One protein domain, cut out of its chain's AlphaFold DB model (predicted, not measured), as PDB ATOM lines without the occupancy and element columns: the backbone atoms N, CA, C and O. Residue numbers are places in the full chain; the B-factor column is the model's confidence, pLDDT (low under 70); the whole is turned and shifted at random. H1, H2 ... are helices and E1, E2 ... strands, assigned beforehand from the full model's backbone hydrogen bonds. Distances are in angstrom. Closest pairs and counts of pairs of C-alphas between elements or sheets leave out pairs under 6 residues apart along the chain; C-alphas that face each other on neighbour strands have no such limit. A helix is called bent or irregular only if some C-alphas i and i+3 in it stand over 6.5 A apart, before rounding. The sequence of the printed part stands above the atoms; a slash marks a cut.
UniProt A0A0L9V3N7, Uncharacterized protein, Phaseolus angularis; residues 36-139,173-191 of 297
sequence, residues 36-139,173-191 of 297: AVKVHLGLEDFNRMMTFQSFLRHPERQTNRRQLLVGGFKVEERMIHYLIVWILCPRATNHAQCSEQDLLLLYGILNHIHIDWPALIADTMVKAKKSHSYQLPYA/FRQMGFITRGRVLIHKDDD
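What this domain is: This is residues 36 to 139 and 173 to 191 of the 297 residues of an uncharacterized protein of Phaseolus angularis (UniProt A0A0L9V3N7). Three helices form the core, with H3 in the middle, H1 packed on one side of it and H2 crossing it steeply on another. H2 reaches from a small two-strand hairpin, E1 and E2, at one end of the domain to H4 at the opposite end, where H4 has little contact with the core helices. The printed part has 123 residues, under half of them in named elements: four named helices and then two named strands, in the order H1 H2 H3 H4 E1 E2, with E1 and E2 making one antiparallel sheet. The class is mostly helix; the whole is compact, with a radius of gyration of the C-alphas of 15.3 A and spans of 43 by 33 by 29 A.

Where its parts are: Strand E1 is residues 178 to 181, 9.7 A from first to last C-alpha, and E2 is residues 184 to 187, 10.1 A long, ending with C-alpha 187 at (130.085, 126.934, 111.106). Helix H2, residues 75 to 88, is 18.4 A long and runs from C-alpha 75 at (127.809, 130.742, 105.153) to C-alpha 88 at (129.049, 148.244, 99.479). It is neither bent nor irregular, but only just: C-alphas 85 and 88 are 6.4 A apart. H3 is residues 100 to 110, 15.2 A. H1 is residues 48 to 54, 10.1 A, beginning at (111.458, 141.530, 106.346). H4 is residues 117 to 130, 20.3 A.

How they stand to each other: E1 and E2 form an antiparallel hairpin at 140 degrees, with N 179 and O 186 at 2.9 A and N 186 and O 179 at 3.0 A, within hydrogen-bond range. The closest C-alphas of H2 and E2 are those of Val 75 and Ile 186, 6.9 A apart. H2 and H3 touch, closest at the C-alphas of His 81 and Leu 106, 6.5 A, at a steep tilt of 61 degrees, opposite ways. H1 and H3 touch, closest at the C-alphas of Arg 48 and Glu 100, 6.6 A, at a steep tilt of 42 degrees, the same way. H2 and H4 are close but not clearly touching, with the C-alphas of Leu 88 and Ile 121 at 7.6 A. H1 and H4 are apart. Every O i to N i+4 pair is within hydrogen-bond range in H1, H2 and H3, and 9 of 10 are in H4.

The domain as a whole: The two C-alphas farthest apart are those of Lys 130 and Gly 182, 45.2 A. Residues 140 to 172 are not printed, and C-alphas 139 and 173 are 25.7 A apart across the cut. The links H1 to H2, of 20 residues, and H2 to H3, of 11, are long. The mean pLDDT of the printed part is 81.5; it is under 70 at residues 63 to 65, 92, 129 to 137 and 183 to 184.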
ATOM      1  N   ALA A  36     116.694 147.757  85.908       89.12
ATOM      2  CA  ALA A  36     117.288 147.897  87.230       89.12
ATOM      3  C   ALA A  36     116.255 148.337  88.284       89.12
ATOM      4  O   ALA A  36     115.478 149.277  88.098       89.12
ATOM      5  N   VAL A  37     116.300 147.692  89.447       92.75
ATOM      6  CA  VAL A  37     115.423 147.959  90.585       92.75
ATOM      7  C   VAL A  37     116.212 148.636  91.699       92.75
ATOM      8  O   VAL A  37     117.271 148.166  92.125       92.75
ATOM      9  N   LYS A  38     115.656 149.719  92.250       93.62
ATOM     10  CA  LYS A  38     116.176 150.402  93.446       93.62
ATOM     11  C   LYS A  38     115.826 149.622  94.711       93.62
ATOM     12  O   LYS A  38     115.091 150.104  95.568       93.62
ATOM     13  N   VAL A  39     116.359 148.405  94.815       91.88
ATOM     14  CA  VAL A  39     116.073 147.439  95.888       91.88
ATOM     15  C   VAL A  39     116.236 148.059  97.280       91.88
ATOM     16  O   VAL A  39     115.444 147.794  98.178       91.88
ATOM     17  N   HIS A  40     117.217 148.946  97.463       90.62
ATOM     18  CA  HIS A  40     117.481 149.620  98.738       90.62
ATOM     19  C   HIS A  40     116.416 150.635  99.169       90.62
ATOM     20  O   HIS A  40     116.470 151.103 100.307       90.62
ATOM     21  N   LEU A  41     115.479 150.988  98.285       93.06
ATOM     22  CA  LEU A  41     114.320 151.833  98.588       93.06
ATOM     23  C   LEU A  41     113.070 151.020  98.952       93.06
ATOM     24  O   LEU A  41     112.073 151.608  99.367       93.06
ATOM     25  N   GLY A  42     113.132 149.692  98.834       94.31
ATOM     26  CA  GLY A  42     112.033 148.775  99.118       94.31
ATOM     27  C   GLY A  42     111.651 147.927  97.906       94.31
ATOM     28  O   GLY A  42     111.951 148.262  96.761       94.31
ATOM     29  N   LEU A  43     110.971 146.818  98.184       93.19
ATOM     30  CA  LEU A  43     110.378 145.922  97.198       93.19
ATOM     31  C   LEU A  43     108.907 145.702  97.562       93.19
ATOM     32  O   LEU A  43     108.556 145.670  98.745       93.19
ATOM     33  N   GLU A  44     108.052 145.565  96.550       90.75
ATOM     34  CA  GLU A  44     106.645 145.218  96.761       90.75
ATOM     35  C   GLU A  44     106.548 143.834  97.422       90.75
ATOM     36  O   GLU A  44     107.353 142.945  97.141       90.75
ATOM     37  N   ASP A  45     105.621 143.685  98.371       87.38
ATOM     38  CA  ASP A  45     105.420 142.466  99.170       87.38
ATOM     39  C   ASP A  45     106.644 141.967  99.962       87.38
ATOM     40  O   ASP A  45     106.667 140.835 100.460       87.38
ATOM     41  N   PHE A  46     107.659 142.815 100.159       92.31
ATOM     42  CA  PHE A  46     108.832 142.450 100.943       92.31
ATOM     43  C   PHE A  46     108.479 142.213 102.412       92.31
ATOM     44  O   PHE A  46     108.173 143.133 103.174       92.31
ATOM     45  N   ASN A  47     108.585 140.958 102.845       92.44
ATOM     46  CA  ASN A  47     108.401 140.592 104.238       92.44
ATOM     47  C   ASN A  47     109.753 140.409 104.926       92.44
ATOM     48  O   ASN A  47     110.340 139.327 104.923       92.44
ATOM     49  N   ARG A  48     110.195 141.473 105.600       91.31
ATOM     50  CA  ARG A  48     111.458 141.530 106.346       91.31
ATOM     51  C   ARG A  48     111.716 140.303 107.231       91.31
ATOM     52  O   ARG A  48     112.846 139.826 107.285       91.31
ATOM     53  N   MET A  49     110.703 139.814 107.950       90.56
ATOM     54  CA  MET A  49     110.875 138.698 108.886       90.56
ATOM     55  C   MET A  49     111.018 137.366 108.149       90.56
ATOM     56  O   MET A  49     111.926 136.599 108.457       90.56
ATOM     57  N   MET A  50     110.165 137.118 107.154       90.19
ATOM     58  CA  MET A  50     110.228 135.907 106.328       90.19
ATOM     59  C   MET A  50     111.559 135.818 105.576       90.19
ATOM     60  O   MET A  50     112.203 134.773 105.577       90.19
ATOM     61  N   THR A  51     112.004 136.931 104.991       92.38
ATOM     62  CA  THR A  51     113.291 137.008 104.297       92.38
ATOM     63  C   THR A  51     114.449 136.730 105.252       92.38
ATOM     64  O   THR A  51     115.281 135.877 104.959       92.38
ATOM     65  N   PHE A  52     114.481 137.373 106.425       93.19
ATOM     66  CA  PHE A  52     115.519 137.110 107.426       93.19
ATOM     67  C   PHE A  52     115.568 135.630 107.831       93.19
ATOM     68  O   PHE A  52     116.645 135.042 107.880       93.19
ATOM     69  N   GLN A  53     114.410 135.010 108.077       91.94
ATOM     70  CA  GLN A  53     114.325 133.595 108.444       91.94
ATOM     71  C   GLN A  53     114.839 132.670 107.341       91.94
ATOM     72  O   GLN A  53     115.495 131.677 107.644       91.94
ATOM     73  N   SER A  54     114.604 133.013 106.071       92.06
ATOM     74  CA  SER A  54     115.081 132.222 104.928       92.06
ATOM     75  C   SER A  54     116.612 132.131 104.830       92.06
ATOM     76  O   SER A  54     117.141 131.176 104.253       92.06
ATOM     77  N   PHE A  55     117.326 133.089 105.429       92.94
ATOM     78  CA  PHE A  55     118.790 133.144 105.443       92.94
ATOM     79  C   PHE A  55     119.411 132.388 106.619       92.94
ATOM     80  O   PHE A  55     120.617 132.153 106.617       92.94
ATOM     81  N   LEU A  56     118.618 131.995 107.622       91.94
ATOM     82  CA  LEU A  56     119.103 131.248 108.780       91.94
ATOM     83  C   LEU A  56     119.402 129.787 108.420       91.94
ATOM     84  O   LEU A  56     118.721 129.183 107.592       91.94
ATOM     85  N   ARG A  57     120.383 129.198 109.108       90.75
ATOM     86  CA  ARG A  57     120.611 127.743 109.111       90.75
ATOM     87  C   ARG A  57     119.473 126.991 109.799       90.75
ATOM     88  O   ARG A  57     118.986 125.992 109.284       90.75
ATOM     89  N   HIS A  58     119.060 127.510 110.954       88.44
ATOM     90  CA  HIS A  58     118.078 126.909 111.857       88.44
ATOM     91  C   HIS A  58     116.989 127.927 112.218       88.44
ATOM     92  O   HIS A  58     116.998 128.477 113.326       88.44
ATOM     93  N   PRO A  59     116.073 128.256 111.287       84.88
ATOM     94  CA  PRO A  59     115.032 129.259 111.519       84.88
ATOM     95  C   PRO A  59     114.123 128.930 112.714       84.88
ATOM     96  O   PRO A  59     113.634 129.835 113.389       84.88
ATOM     97  N   GLU A  60     113.940 127.647 113.026       82.06
ATOM     98  CA  GLU A  60     113.162 127.148 114.161       82.06
ATOM     99  C   GLU A  60     113.759 127.503 115.529       82.06
ATOM    100  O   GLU A  60     113.028 127.589 116.515       82.06
ATOM    101  N   ARG A  61     115.074 127.750 115.601       76.19
ATOM    102  CA  ARG A  61     115.784 128.082 116.847       76.19
ATOM    103  C   ARG A  61     115.766 129.580 117.162       76.19
ATOM    104  O   ARG A  61     116.351 130.010 118.152       76.19
ATOM    105  N   GLN A  62     115.110 130.400 116.337       70.69
ATOM    106  CA  GLN A  62     115.088 131.849 116.518       70.69
ATOM    107  C   GLN A  62     114.143 132.272 117.657       70.69
ATOM    108  O   GLN A  62     112.938 132.443 117.472       70.69
ATOM    109  N   THR A  63     114.708 132.544 118.830       59.53
ATOM    110  CA  THR A  63     113.958 132.972 120.024       59.53
ATOM    111  C   THR A  63     113.741 134.486 120.093       59.53
ATOM    112  O   THR A  63     112.727 134.949 120.614       59.53
ATOM    113  N   ASN A  64     114.664 135.285 119.544       63.34
ATOM    114  CA  ASN A  64     114.637 136.744 119.667       63.34
ATOM    115  C   ASN A  64     114.232 137.429 118.350       63.34
ATOM    116  O   ASN A  64     115.054 137.684 117.475       63.34
ATOM    117  N   ARG A  65     112.944 137.769 118.214       65.50
ATOM    118  CA  ARG A  65     112.411 138.485 117.034       65.50
ATOM    119  C   ARG A  65     112.711 139.988 117.028       65.50
ATOM    120  O   ARG A  65     112.421 140.655 116.037       65.50
ATOM    121  N   ARG A  66     113.237 140.550 118.125       70.25
ATOM    122  CA  ARG A  66     113.505 141.997 118.236       70.25
ATOM    123  C   ARG A  66     114.839 142.390 117.605       70.25
ATOM    124  O   ARG A  66     114.965 143.508 117.112       70.25
ATOM    125  N   GLN A  67     115.813 141.484 117.605       79.44
ATOM    126  CA  GLN A  67     117.142 141.712 117.046       79.44
ATOM    127  C   GLN A  67     117.407 140.713 115.921       79.44
ATOM    128  O   GLN A  67     117.407 139.504 116.123       79.44
ATOM    129  N   LEU A  68     117.620 141.234 114.715       89.25
ATOM    130  CA  LEU A  68     117.909 140.434 113.529       89.25
ATOM    131  C   LEU A  68     119.414 140.175 113.450       89.25
ATOM    132  O   LEU A  68     120.115 140.878 112.733       89.25
ATOM    133  N   LEU A  69     119.929 139.238 114.244       91.38
ATOM    134  CA  LEU A  69     121.366 138.956 114.311       91.38
ATOM    135  C   LEU A  69     121.807 137.964 113.233       91.38
ATOM    136  O   LEU A  69     121.196 136.919 113.043       91.38
ATOM    137  N   VAL A  70     122.906 138.268 112.552       91.12
ATOM    138  CA  VAL A  70     123.370 137.486 111.392       91.12
ATOM    139  C   VAL A  70     124.236 136.276 111.757       91.12
ATOM    140  O   VAL A  70     124.621 135.524 110.872       91.12
ATOM    141  N   GLY A  71     124.537 136.042 113.041       89.50
ATOM    142  CA  GLY A  71     125.340 134.886 113.478       89.50
ATOM    143  C   GLY A  71     124.726 133.527 113.111       89.50
ATOM    144  O   GLY A  71     125.445 132.560 112.878       89.50
ATOM    145  N   GLY A  72     123.398 133.469 112.983       89.31
ATOM    146  CA  GLY A  72     122.676 132.269 112.556       89.31
ATOM    147  C   GLY A  72     122.509 132.114 111.042       89.31
ATOM    148  O   GLY A  72     121.863 131.154 110.624       89.31
ATOM    149  N   PHE A  73     123.011 133.048 110.223       90.81
ATOM    150  CA  PHE A  73     122.914 132.949 108.760       90.81
ATOM    151  C   PHE A  73     123.712 131.760 108.244       90.81
ATOM    152  O   PHE A  73     124.671 131.354 108.889       90.81
ATOM    153  N   LYS A  74     123.340 131.215 107.084       86.25
ATOM    154  CA  LYS A  74     124.202 130.266 106.369       86.25
ATOM    155  C   LYS A  74     125.450 130.998 105.853       86.25
ATOM    156  O   LYS A  74     125.488 132.230 105.781       86.25
ATOM    157  N   VAL A  75     126.475 130.225 105.500       82.00
ATOM    158  CA  VAL A  75     127.809 130.742 105.153       82.00
ATOM    159  C   VAL A  75     127.747 131.790 104.037       82.00
ATOM    160  O   VAL A  75     128.280 132.885 104.206       82.00
ATOM    161  N   GLU A  76     127.065 131.488 102.932       80.69
ATOM    162  CA  GLU A  76     126.974 132.377 101.770       80.69
ATOM    163  C   GLU A  76     126.286 133.702 102.126       80.69
ATOM    164  O   GLU A  76     126.848 134.780 101.922       80.69
ATOM    165  N   GLU A  77     125.117 133.637 102.757       87.62
ATOM    166  CA  GLU A  77     124.348 134.809 103.164       87.62
ATOM    167  C   GLU A  77     125.107 135.681 104.170       87.62
ATOM    168  O   GLU A  77     125.066 136.913 104.098       87.62
ATOM    169  N   ARG A  78     125.850 135.061 105.093       87.69
ATOM    170  CA  ARG A  78     126.700 135.776 106.050       87.69
ATOM    171  C   ARG A  78     127.871 136.477 105.365       87.69
ATOM    172  O   ARG A  78     128.188 137.607 105.740       87.69
ATOM    173  N   MET A  79     128.496 135.833 104.380       80.38
ATOM    174  CA  MET A  79     129.594 136.420 103.610       80.38
ATOM    175  C   MET A  79     129.112 137.591 102.758       80.38
ATOM    176  O   MET A  79     129.722 138.660 102.784       80.38
ATOM    177  N   ILE A  80     127.980 137.446 102.066       81.81
ATOM    178  CA  ILE A  80     127.397 138.545 101.287       81.81
ATOM    179  C   ILE A  80     127.000 139.697 102.219       81.81
ATOM    180  O   ILE A  80     127.298 140.852 101.919       81.81
ATOM    181  N   HIS A  81     126.403 139.411 103.383       85.81
ATOM    182  CA  HIS A  81     126.096 140.438 104.386       85.81
ATOM    183  C   HIS A  81     127.345 141.202 104.842       85.81
ATOM    184  O   HIS A  81     127.312 142.430 104.931       85.81
ATOM    185  N   TYR A  82     128.457 140.496 105.070       80.75
ATOM    186  CA  TYR A  82     129.739 141.118 105.397       80.75
ATOM    187  C   TYR A  82     130.195 142.075 104.286       80.75
ATOM    188  O   TYR A  82     130.476 143.239 104.564       80.75
ATOM    189  N   LEU A  83     130.186 141.636 103.021       78.75
ATOM    190  CA  LEU A  83     130.550 142.488 101.880       78.75
ATOM    191  C   LEU A  83     129.629 143.711 101.759       78.75
ATOM    192  O   LEU A  83     130.103 144.820 101.498       78.75
ATOM    193  N   ILE A  84     128.328 143.538 102.005       80.12
ATOM    194  CA  ILE A  84     127.370 144.645 102.016       80.12
ATOM    195  C   ILE A  84     127.754 145.665 103.087       80.12
ATOM    196  O   ILE A  84     127.880 146.846 102.787       80.12
ATOM    197  N   VAL A  85     127.952 145.235 104.331       79.12
ATOM    198  CA  VAL A  85     128.127 146.148 105.469       79.12
ATOM    199  C   VAL A  85     129.528 146.752 105.554       79.12
ATOM    200  O   VAL A  85     129.674 147.809 106.159       79.12
ATOM    201  N   TRP A  86     130.543 146.122 104.963       74.12
ATOM    202  CA  TRP A  86     131.924 146.615 105.001       74.12
ATOM    203  C   TRP A  86     132.350 147.361 103.741       74.12
ATOM    204  O   TRP A  86     133.131 148.303 103.837       74.12
ATOM    205  N   ILE A  87     131.843 146.962 102.571       73.75
ATOM    206  CA  ILE A  87     132.332 147.466 101.281       73.75
ATOM    207  C   ILE A  87     131.245 148.253 100.558       73.75
ATOM    208  O   ILE A  87     131.452 149.413 100.204       73.75
ATOM    209  N   LEU A  88     130.078 147.642 100.334       75.81
ATOM    210  CA  LEU A  88     129.049 148.244  99.479       75.81
ATOM    211  C   LEU A  88     128.267 149.345 100.179       75.81
ATOM    212  O   LEU A  88     127.887 150.311  99.542       75.81
ATOM    213  N   CYS A  89     127.979 149.202 101.462       79.12
ATOM    214  CA  CYS A  89     127.192 150.112 102.286       79.12
ATOM    215  C   CYS A  89     127.848 150.206 103.674       79.12
ATOM    216  O   CYS A  89     127.219 149.837 104.673       79.12
ATOM    217  N   PRO A  90     129.113 150.679 103.743       71.69
ATOM    218  CA  PRO A  90     129.851 150.796 104.996       71.69
ATOM    219  C   PRO A  90     129.034 151.589 105.996       71.69
ATOM    220  O   PRO A  90     128.435 152.584 105.599       71.69
ATOM    221  N   ARG A  91     128.992 151.177 107.268       73.88
ATOM    222  CA  ARG A  91     128.289 151.906 108.339       73.88
ATOM    223  C   ARG A  91     128.991 151.821 109.687       73.88
ATOM    224  O   ARG A  91     129.698 150.861 109.960       73.88
ATOM    225  N   ALA A  92     128.724 152.801 110.550       67.38
ATOM    226  CA  ALA A  92     129.304 152.887 111.895       67.38
ATOM    227  C   ALA A  92     128.509 152.132 112.984       67.38
ATOM    228  O   ALA A  92     128.934 152.075 114.133       67.38
ATOM    229  N   THR A  93     127.327 151.603 112.660       74.94
ATOM    230  CA  THR A  93     126.470 150.858 113.600       74.94
ATOM    231  C   THR A  93     126.879 149.387 113.696       74.94
ATOM    232  O   THR A  93     127.671 148.917 112.888       74.94
ATOM    233  N   ASN A  94     126.283 148.629 114.623       82.31
ATOM    234  CA  ASN A  94     126.571 147.205 114.815       82.31
ATOM    235  C   ASN A  94     126.490 146.392 113.500       82.31
ATOM    236  O   ASN A  94     125.442 146.328 112.847       82.31
ATOM    237  N   HIS A  95     127.601 145.760 113.112       83.75
ATOM    238  CA  HIS A  95     127.703 144.923 111.910       83.75
ATOM    239  C   HIS A  95     127.121 143.518 112.093       83.75
ATOM    240  O   HIS A  95     126.859 142.841 111.107       83.75
ATOM    241  N   ALA A  96     126.887 143.075 113.329       86.50
ATOM    242  CA  ALA A  96     126.233 141.801 113.624       86.50
ATOM    243  C   ALA A  96     124.697 141.884 113.554       86.50
ATOM    244  O   ALA A  96     124.018 140.860 113.573       86.50
ATOM    245  N   GLN A  97     124.129 143.089 113.465       90.00
ATOM    246  CA  GLN A  97     122.693 143.280 113.303       90.00
ATOM    247  C   GLN A  97     122.355 143.529 111.833       90.00
ATOM    248  O   GLN A  97     122.934 144.403 111.202       90.00
ATOM    249  N   CYS A  98     121.387 142.806 111.288       90.81
ATOM    250  CA  CYS A  98     120.878 142.986 109.937       90.81
ATOM    251  C   CYS A  98     119.840 144.119 109.901       90.81
ATOM    252  O   CYS A  98     118.806 144.064 110.581       90.81
ATOM    253  N   SER A  99     120.111 145.157 109.108       91.56
ATOM    254  CA  SER A  99     119.131 146.206 108.817       91.56
ATOM    255  C   SER A  99     118.148 145.761 107.732       91.56
ATOM    256  O   SER A  99     118.378 144.786 107.022       91.56
ATOM    257  N   GLU A 100     117.041 146.483 107.578       92.56
ATOM    258  CA  GLU A 100     116.107 146.238 106.473       92.56
ATOM    259  C   GLU A 100     116.756 146.469 105.103       92.56
ATOM    260  O   GLU A 100     116.563 145.662 104.199       92.56
ATOM    261  N   GLN A 101     117.598 147.501 104.974       93.06
ATOM    262  CA  GLN A 101     118.357 147.751 103.748       93.06
ATOM    263  C   GLN A 101     119.331 146.597 103.453       93.06
ATOM    264  O   GLN A 101     119.465 146.202 102.299       93.06
ATOM    265  N   ASP A 102     119.966 146.023 104.482       93.50
ATOM    266  CA  ASP A 102     120.861 144.870 104.315       93.50
ATOM    267  C   ASP A 102     120.080 143.663 103.787       93.50
ATOM    268  O   ASP A 102     120.546 142.986 102.878       93.50
ATOM    269  N   LEU A 103     118.889 143.409 104.340       94.88
ATOM    270  CA  LEU A 103     118.039 142.290 103.937       94.88
ATOM    271  C   LEU A 103     117.518 142.441 102.515       94.88
ATOM    272  O   LEU A 103     117.497 141.458 101.784       94.88
ATOM    273  N   LEU A 104     117.120 143.652 102.126       95.69
ATOM    274  CA  LEU A 104     116.713 143.960 100.760       95.69
ATOM    275  C   LEU A 104     117.859 143.685  99.780       95.69
ATOM    276  O   LEU A 104     117.666 142.968  98.804       95.69
ATOM    277  N   LEU A 105     119.061 144.198 100.061       89.25
ATOM    278  CA  LEU A 105     120.232 143.994  99.201       89.25
ATOM    279  C   LEU A 105     120.649 142.526  99.135       89.25
ATOM    280  O   LEU A 105     120.882 142.006  98.048       89.25
ATOM    281  N   LEU A 106     120.699 141.852 100.281       91.38
ATOM    282  CA  LEU A 106     121.021 140.434 100.365       91.38
ATOM    283  C   LEU A 106     120.010 139.596  99.570       91.38
ATOM    284  O   LEU A 106     120.403 138.772  98.751       91.38
ATOM    285  N   TYR A 107     118.713 139.872  99.737       90.06
ATOM    286  CA  TYR A 107     117.645 139.252  98.956       90.06
ATOM    287  C   TYR A 107     117.797 139.520  97.456       90.06
ATOM    288  O   TYR A 107     117.707 138.585  96.666       90.06
ATOM    289  N   GLY A 108     118.064 140.767  97.059       85.62
ATOM    290  CA  GLY A 108     118.247 141.139  95.658       85.62
ATOM    291  C   GLY A 108     119.422 140.417  95.001       85.62
ATOM    292  O   GLY A 108     119.266 139.890  93.904       85.62
ATOM    293  N   ILE A 109     120.561 140.321  95.694       85.00
ATOM    294  CA  ILE A 109     121.751 139.609  95.205       85.00
ATOM    295  C   ILE A 109     121.453 138.114  95.037       85.00
ATOM    296  O   ILE A 109     121.704 137.559  93.968       85.00
ATOM    297  N   LEU A 110     120.880 137.478  96.063       83.44
ATOM    298  CA  LEU A 110     120.596 136.038  96.066       83.44
ATOM    299  C   LEU A 110     119.520 135.634  95.049       83.44
ATOM    300  O   LEU A 110     119.553 134.522  94.536       83.44
ATOM    301  N   ASN A 111     118.576 136.527  94.743       83.31
ATOM    302  CA  ASN A 111     117.533 136.292  93.739       83.31
ATOM    303  C   ASN A 111     117.896 136.850  92.355       83.31
ATOM    304  O   ASN A 111     117.043 136.882  91.471       83.31
ATOM    305  N   HIS A 112     119.142 137.294  92.156       82.50
ATOM    306  CA  HIS A 112     119.638 137.841  90.889       82.50
ATOM    307  C   HIS A 112     118.797 138.999  90.331       82.50
ATOM    308  O   HIS A 112     118.664 139.158  89.119       82.50
ATOM    309  N   ILE A 113     118.239 139.828  91.213       86.19
ATOM    310  CA  ILE A 113     117.578 141.066  90.807       86.19
ATOM    311  C   ILE A 113     118.653 142.001  90.249       86.19
ATOM    312  O   ILE A 113     119.707 142.181  90.865       86.19
ATOM    313  N   HIS A 114     118.393 142.626  89.102       86.94
ATOM    314  CA  HIS A 114     119.248 143.691  88.590       86.94
ATOM    315  C   HIS A 114     119.151 144.897  89.528       86.94
ATOM    316  O   HIS A 114     118.198 145.668  89.478       86.94
ATOM    317  N   ILE A 115     120.102 145.032  90.451       84.31
ATOM    318  CA  ILE A 115     120.132 146.143  91.404       84.31
ATOM    319  C   ILE A 115     120.623 147.401  90.687       84.31
ATOM    320  O   ILE A 115     121.639 147.374  89.991       84.31
ATOM    321  N   ASP A 116     119.937 148.523  90.912       89.69
ATOM    322  CA  ASP A 116     120.399 149.858  90.520       89.69
ATOM    323  C   ASP A 116     121.594 150.285  91.402       89.69
ATOM    324  O   ASP A 116     121.462 151.023  92.386       89.69
ATOM    325  N   TRP A 117     122.776 149.742  91.081       84.94
ATOM    326  CA  TRP A 117     124.035 150.035  91.771       84.94
ATOM    327  C   TRP A 117     124.392 151.527  91.756       84.94
ATOM    328  O   TRP A 117     124.765 152.031  92.824       84.94
ATOM    329  N   PRO A 118     124.255 152.259  90.628       85.81
ATOM    330  CA  PRO A 118     124.436 153.706  90.609       85.81
ATOM    331  C   PRO A 118     123.600 154.419  91.673       85.81
ATOM    332  O   PRO A 118     124.160 155.177  92.467       85.81
ATOM    333  N   ALA A 119     122.293 154.137  91.758       87.56
ATOM    334  CA  ALA A 119     121.420 154.758  92.753       87.56
ATOM    335  C   ALA A 119     121.787 154.376  94.197       87.56
ATOM    336  O   ALA A 119     121.729 155.226  95.090       87.56
ATOM    337  N   LEU A 120     122.200 153.129  94.443       86.31
ATOM    338  CA  LEU A 120     122.638 152.685  95.768       86.31
ATOM    339  C   LEU A 120     123.894 153.430  96.246       86.31
ATOM    340  O   LEU A 120     123.946 153.915  97.383       86.31
ATOM    341  N   ILE A 121     124.914 153.512  95.388       83.56
ATOM    342  CA  ILE A 121     126.191 154.179  95.683       83.56
ATOM    343  C   ILE A 121     125.943 155.671  95.906       83.56
ATOM    344  O   ILE A 121     126.358 156.235  96.920       83.56
ATOM    345  N   ALA A 122     125.188 156.286  94.997       83.56
ATOM    346  CA  ALA A 122     124.704 157.656  95.070       83.56
ATOM    347  C   ALA A 122     124.057 157.986  96.431       83.56
ATOM    348  O   ALA A 122     124.485 158.922  97.121       83.56
ATOM    349  N   ASP A 123     123.073 157.194  96.855       85.25
ATOM    350  CA  ASP A 123     122.387 157.385  98.134       85.25
ATOM    351  C   ASP A 123     123.321 157.181  99.328       85.25
ATOM    352  O   ASP A 123     123.253 157.933 100.306       85.25
ATOM    353  N   THR A 124     124.225 156.203  99.256       79.25
ATOM    354  CA  THR A 124     125.204 155.935 100.317       79.25
ATOM    355  C   THR A 124     126.167 157.109 100.496       79.25
ATOM    356  O   THR A 124     126.400 157.550 101.624       79.25
ATOM    357  N   MET A 125     126.642 157.711  99.405       77.50
ATOM    358  CA  MET A 125     127.482 158.915  99.446       77.50
ATOM    359  C   MET A 125     126.734 160.121 100.041       77.50
ATOM    360  O   MET A 125     127.290 160.881 100.838       77.50
ATOM    361  N   VAL A 126     125.452 160.300  99.697       79.62
ATOM    362  CA  VAL A 126     124.613 161.374 100.259       79.62
ATOM    363  C   VAL A 126     124.346 161.156 101.751       79.62
ATOM    364  O   VAL A 126     124.374 162.123 102.517       79.62
ATOM    365  N   LYS A 127     124.110 159.909 102.179       77.88
ATOM    366  CA  LYS A 127     123.956 159.534 103.595       77.88
ATOM    367  C   LYS A 127     125.241 159.804 104.378       77.88
ATOM    368  O   LYS A 127     125.175 160.459 105.418       77.88
ATOM    369  N   ALA A 128     126.396 159.401 103.848       72.12
ATOM    370  CA  ALA A 128     127.696 159.625 104.479       72.12
ATOM    371  C   ALA A 128     127.974 161.115 104.725       72.12
ATOM    372  O   ALA A 128     128.383 161.493 105.817       72.12
ATOM    373  N   LYS A 129     127.633 161.989 103.766       69.62
ATOM    374  CA  LYS A 129     127.754 163.449 103.934       69.62
ATOM    375  C   LYS A 129     126.957 163.996 105.132       69.62
ATOM    376  O   LYS A 129     127.345 165.011 105.703       69.62
ATOM    377  N   LYS A 130     125.812 163.394 105.475       68.25
ATOM    378  CA  LYS A 130     124.931 163.881 106.555       68.25
ATOM    379  C   LYS A 130     125.405 163.461 107.950       68.25
ATOM    380  O   LYS A 130     125.000 164.088 108.926       68.25
ATOM    381  N   SER A 131     126.222 162.415 108.055       61.50
ATOM    382  CA  SER A 131     126.666 161.874 109.338       61.50
ATOM    383  C   SER A 131     128.093 162.318 109.645       61.50
ATOM    384  O   SER A 131     129.029 161.929 108.958       61.50
ATOM    385  N   HIS A 132     128.277 163.091 110.717       51.25
ATOM    386  CA  HIS A 132     129.593 163.595 111.149       51.25
ATOM    387  C   HIS A 132     130.584 162.481 111.542       51.25
ATOM    388  O   HIS A 132     131.779 162.732 111.640       51.25
ATOM    389  N   SER A 133     130.089 161.263 111.777       50.53
ATOM    390  CA  SER A 133     130.872 160.070 112.122       50.53
ATOM    391  C   SER A 133     131.195 159.162 110.930       50.53
ATOM    392  O   SER A 133     131.863 158.147 111.115       50.53
ATOM    393  N   TYR A 134     130.703 159.470 109.725       51.53
ATOM    394  CA  TYR A 134     130.960 158.638 108.551       51.53
ATOM    395  C   TYR A 134     132.292 159.005 107.905       51.53
ATOM    396  O   TYR A 134     132.500 160.145 107.490       51.53
ATOM    397  N   GLN A 135     133.165 158.013 107.747       54.41
ATOM    398  CA  GLN A 135     134.254 158.102 106.780       54.41
ATOM    399  C   GLN A 135     133.655 158.144 105.370       54.41
ATOM    400  O   GLN A 135     132.644 157.492 105.101       54.41
ATOM    401  N   LEU A 136     134.247 158.943 104.484       60.41
ATOM    402  CA  LEU A 136     133.784 159.104 103.109       60.41
ATOM    403  C   LEU A 136     133.896 157.755 102.372       60.41
ATOM    404  O   LEU A 136     135.016 157.298 102.135       60.41
ATOM    405  N   PRO A 137     132.775 157.099 102.018       67.25
ATOM    406  CA  PRO A 137     132.832 155.818 101.333       67.25
ATOM    407  C   PRO A 137     133.322 156.006  99.895       67.25
ATOM    408  O   PRO A 137     133.168 157.076  99.302       67.25
ATOM    409  N   TYR A 138     133.890 154.939  99.331       74.25
ATOM    410  CA  TYR A 138     134.347 154.876  97.938       74.25
ATOM    411  C   TYR A 138     135.404 155.929  97.571       74.25
ATOM    412  O   TYR A 138     135.383 156.477  96.471       74.25
ATOM    413  N   ALA A 139     136.346 156.202  98.478       71.69
ATOM    414  CA  ALA A 139     137.416 157.177  98.260       71.69
ATOM    415  C   ALA A 139     138.140 156.979  96.914       71.69
ATOM    416  O   ALA A 139     138.349 157.948  96.192       71.69
ATOM    417  N   PHE A 173     137.082 135.107 109.095       70.94
ATOM    418  CA  PHE A 173     136.240 133.907 109.135       70.94
ATOM    419  C   PHE A 173     135.955 133.447 110.569       70.94
ATOM    420  O   PHE A 173     134.800 133.200 110.916       70.94
ATOM    421  N   ARG A 174     136.967 133.440 111.445       76.38
ATOM    422  CA  ARG A 174     136.794 133.110 112.869       76.38
ATOM    423  C   ARG A 174     135.880 134.096 113.592       76.38
ATOM    424  O   ARG A 174     135.056 133.652 114.387       76.38
ATOM    425  N   GLN A 175     135.994 135.396 113.307       76.81
ATOM    426  CA  GLN A 175     135.094 136.431 113.844       76.81
ATOM    427  C   GLN A 175     133.645 136.258 113.365       76.81
ATOM    428  O   GLN A 175     132.714 136.652 114.063       76.81
ATOM    429  N   MET A 176     133.437 135.644 112.197       77.12
ATOM    430  CA  MET A 176     132.109 135.290 111.690       77.12
ATOM    431  C   MET A 176     131.583 133.945 112.214       77.12
ATOM    432  O   MET A 176     130.456 133.584 111.889       77.12
ATOM    433  N   GLY A 177     132.354 133.227 113.039       81.62
ATOM    434  CA  GLY A 177     131.970 131.915 113.571       81.62
ATOM    435  C   GLY A 177     132.262 130.749 112.622       81.62
ATOM    436  O   GLY A 177     131.742 129.651 112.825       81.62
ATOM    437  N   PHE A 178     133.099 130.967 111.605       79.94
ATOM    438  CA  PHE A 178     133.489 129.944 110.643       79.94
ATOM    439  C   PHE A 178     134.830 129.305 110.968       79.94
ATOM    440  O   PHE A 178     135.726 129.917 111.563       79.94
ATOM    441  N   ILE A 179     134.967 128.068 110.511       78.69
ATOM    442  CA  ILE A 179     136.222 127.330 110.441       78.69
ATOM    443  C   ILE A 179     136.367 126.699 109.057       78.69
ATOM    444  O   ILE A 179     135.386 126.444 108.356       78.69
ATOM    445  N   THR A 180     137.609 126.425 108.681       75.69
ATOM    446  CA  THR A 180     137.943 125.807 107.400       75.69
ATOM    447  C   THR A 180     138.213 124.319 107.615       75.69
ATOM    448  O   THR A 180     139.172 123.953 108.295       75.69
ATOM    449  N   ARG A 181     137.399 123.443 107.013       70.88
ATOM    450  CA  ARG A 181     137.682 122.002 106.897       70.88
ATOM    451  C   ARG A 181     138.077 121.688 105.455       70.88
ATOM    452  O   ARG A 181     137.245 121.631 104.552       70.88
ATOM    453  N   GLY A 182     139.375 121.495 105.221       72.06
ATOM    454  CA  GLY A 182     139.907 121.283 103.874       72.06
ATOM    455  C   GLY A 182     139.709 122.517 102.990       72.06
ATOM    456  O   GLY A 182     140.346 123.536 103.223       72.06
ATOM    457  N   ARG A 183     138.837 122.420 101.975       65.94
ATOM    458  CA  ARG A 183     138.472 123.536 101.073       65.94
ATOM    459  C   ARG A 183     137.072 124.109 101.339       65.94
ATOM    460  O   ARG A 183     136.567 124.862 100.515       65.94
ATOM    461  N   VAL A 184     136.429 123.726 102.443       67.00
ATOM    462  CA  VAL A 184     135.048 124.112 102.765       67.00
ATOM    463  C   VAL A 184     135.024 124.952 104.041       67.00
ATOM    464  O   VAL A 184     135.659 124.596 105.034       67.00
ATOM    465  N   LEU A 185     134.279 126.057 104.003       73.75
ATOM    466  CA  LEU A 185     133.931 126.869 105.169       73.75
ATOM    467  C   LEU A 185     132.651 126.316 105.798       73.75
ATOM    468  O   LEU A 185     131.646 126.150 105.109       73.75
ATOM    469  N   ILE A 186     132.690 126.046 107.100       79.12
ATOM    470  CA  ILE A 186     131.540 125.575 107.878       79.12
ATOM    471  C   ILE A 186     131.429 126.369 109.174       79.12
ATOM    472  O   ILE A 186     132.401 126.974 109.636       79.12
ATOM    473  N   HIS A 187     130.243 126.373 109.774       84.81
ATOM    474  CA  HIS A 187     130.085 126.934 111.106       84.81
ATOM    475  C   HIS A 187     130.679 126.017 112.163       84.81
ATOM    476  O   HIS A 187     130.572 124.797 112.069       84.81
ATOM    477  N   LYS A 188     131.234 126.633 113.207       82.75
ATOM    478  CA  LYS A 188     131.735 125.921 114.386       82.75
ATOM    479  C   LYS A 188     130.673 125.036 115.042       82.75
ATOM    480  O   LYS A 188     130.985 123.917 115.421       82.75
ATOM    481  N   ASP A 189     129.427 125.497 115.111       80.44
ATOM    482  CA  ASP A 189     128.340 124.739 115.753       80.44
ATOM    483  C   ASP A 189     127.938 123.485 114.962       80.44
ATOM    484  O   ASP A 189     127.375 122.551 115.522       80.44
ATOM    485  N   ASP A 190     128.224 123.463 113.656       79.06
ATOM    486  CA  ASP A 190     127.961 122.305 112.797       79.06
ATOM    487  C   ASP A 190     129.138 121.316 112.829       79.06
ATOM    488  O   ASP A 190     129.109 120.281 112.155       79.06
ATOM    489  N   ASP A 191     130.200 121.636 113.582       70.62
ATOM    490  CA  ASP A 191     131.461 120.930 113.477       70.62
ATOM    491  C   ASP A 191     131.414 119.533 114.093       70.62
ATOM    492  O   ASP A 191     132.126 118.696 113.538       70.62
TER     493      ASP A 191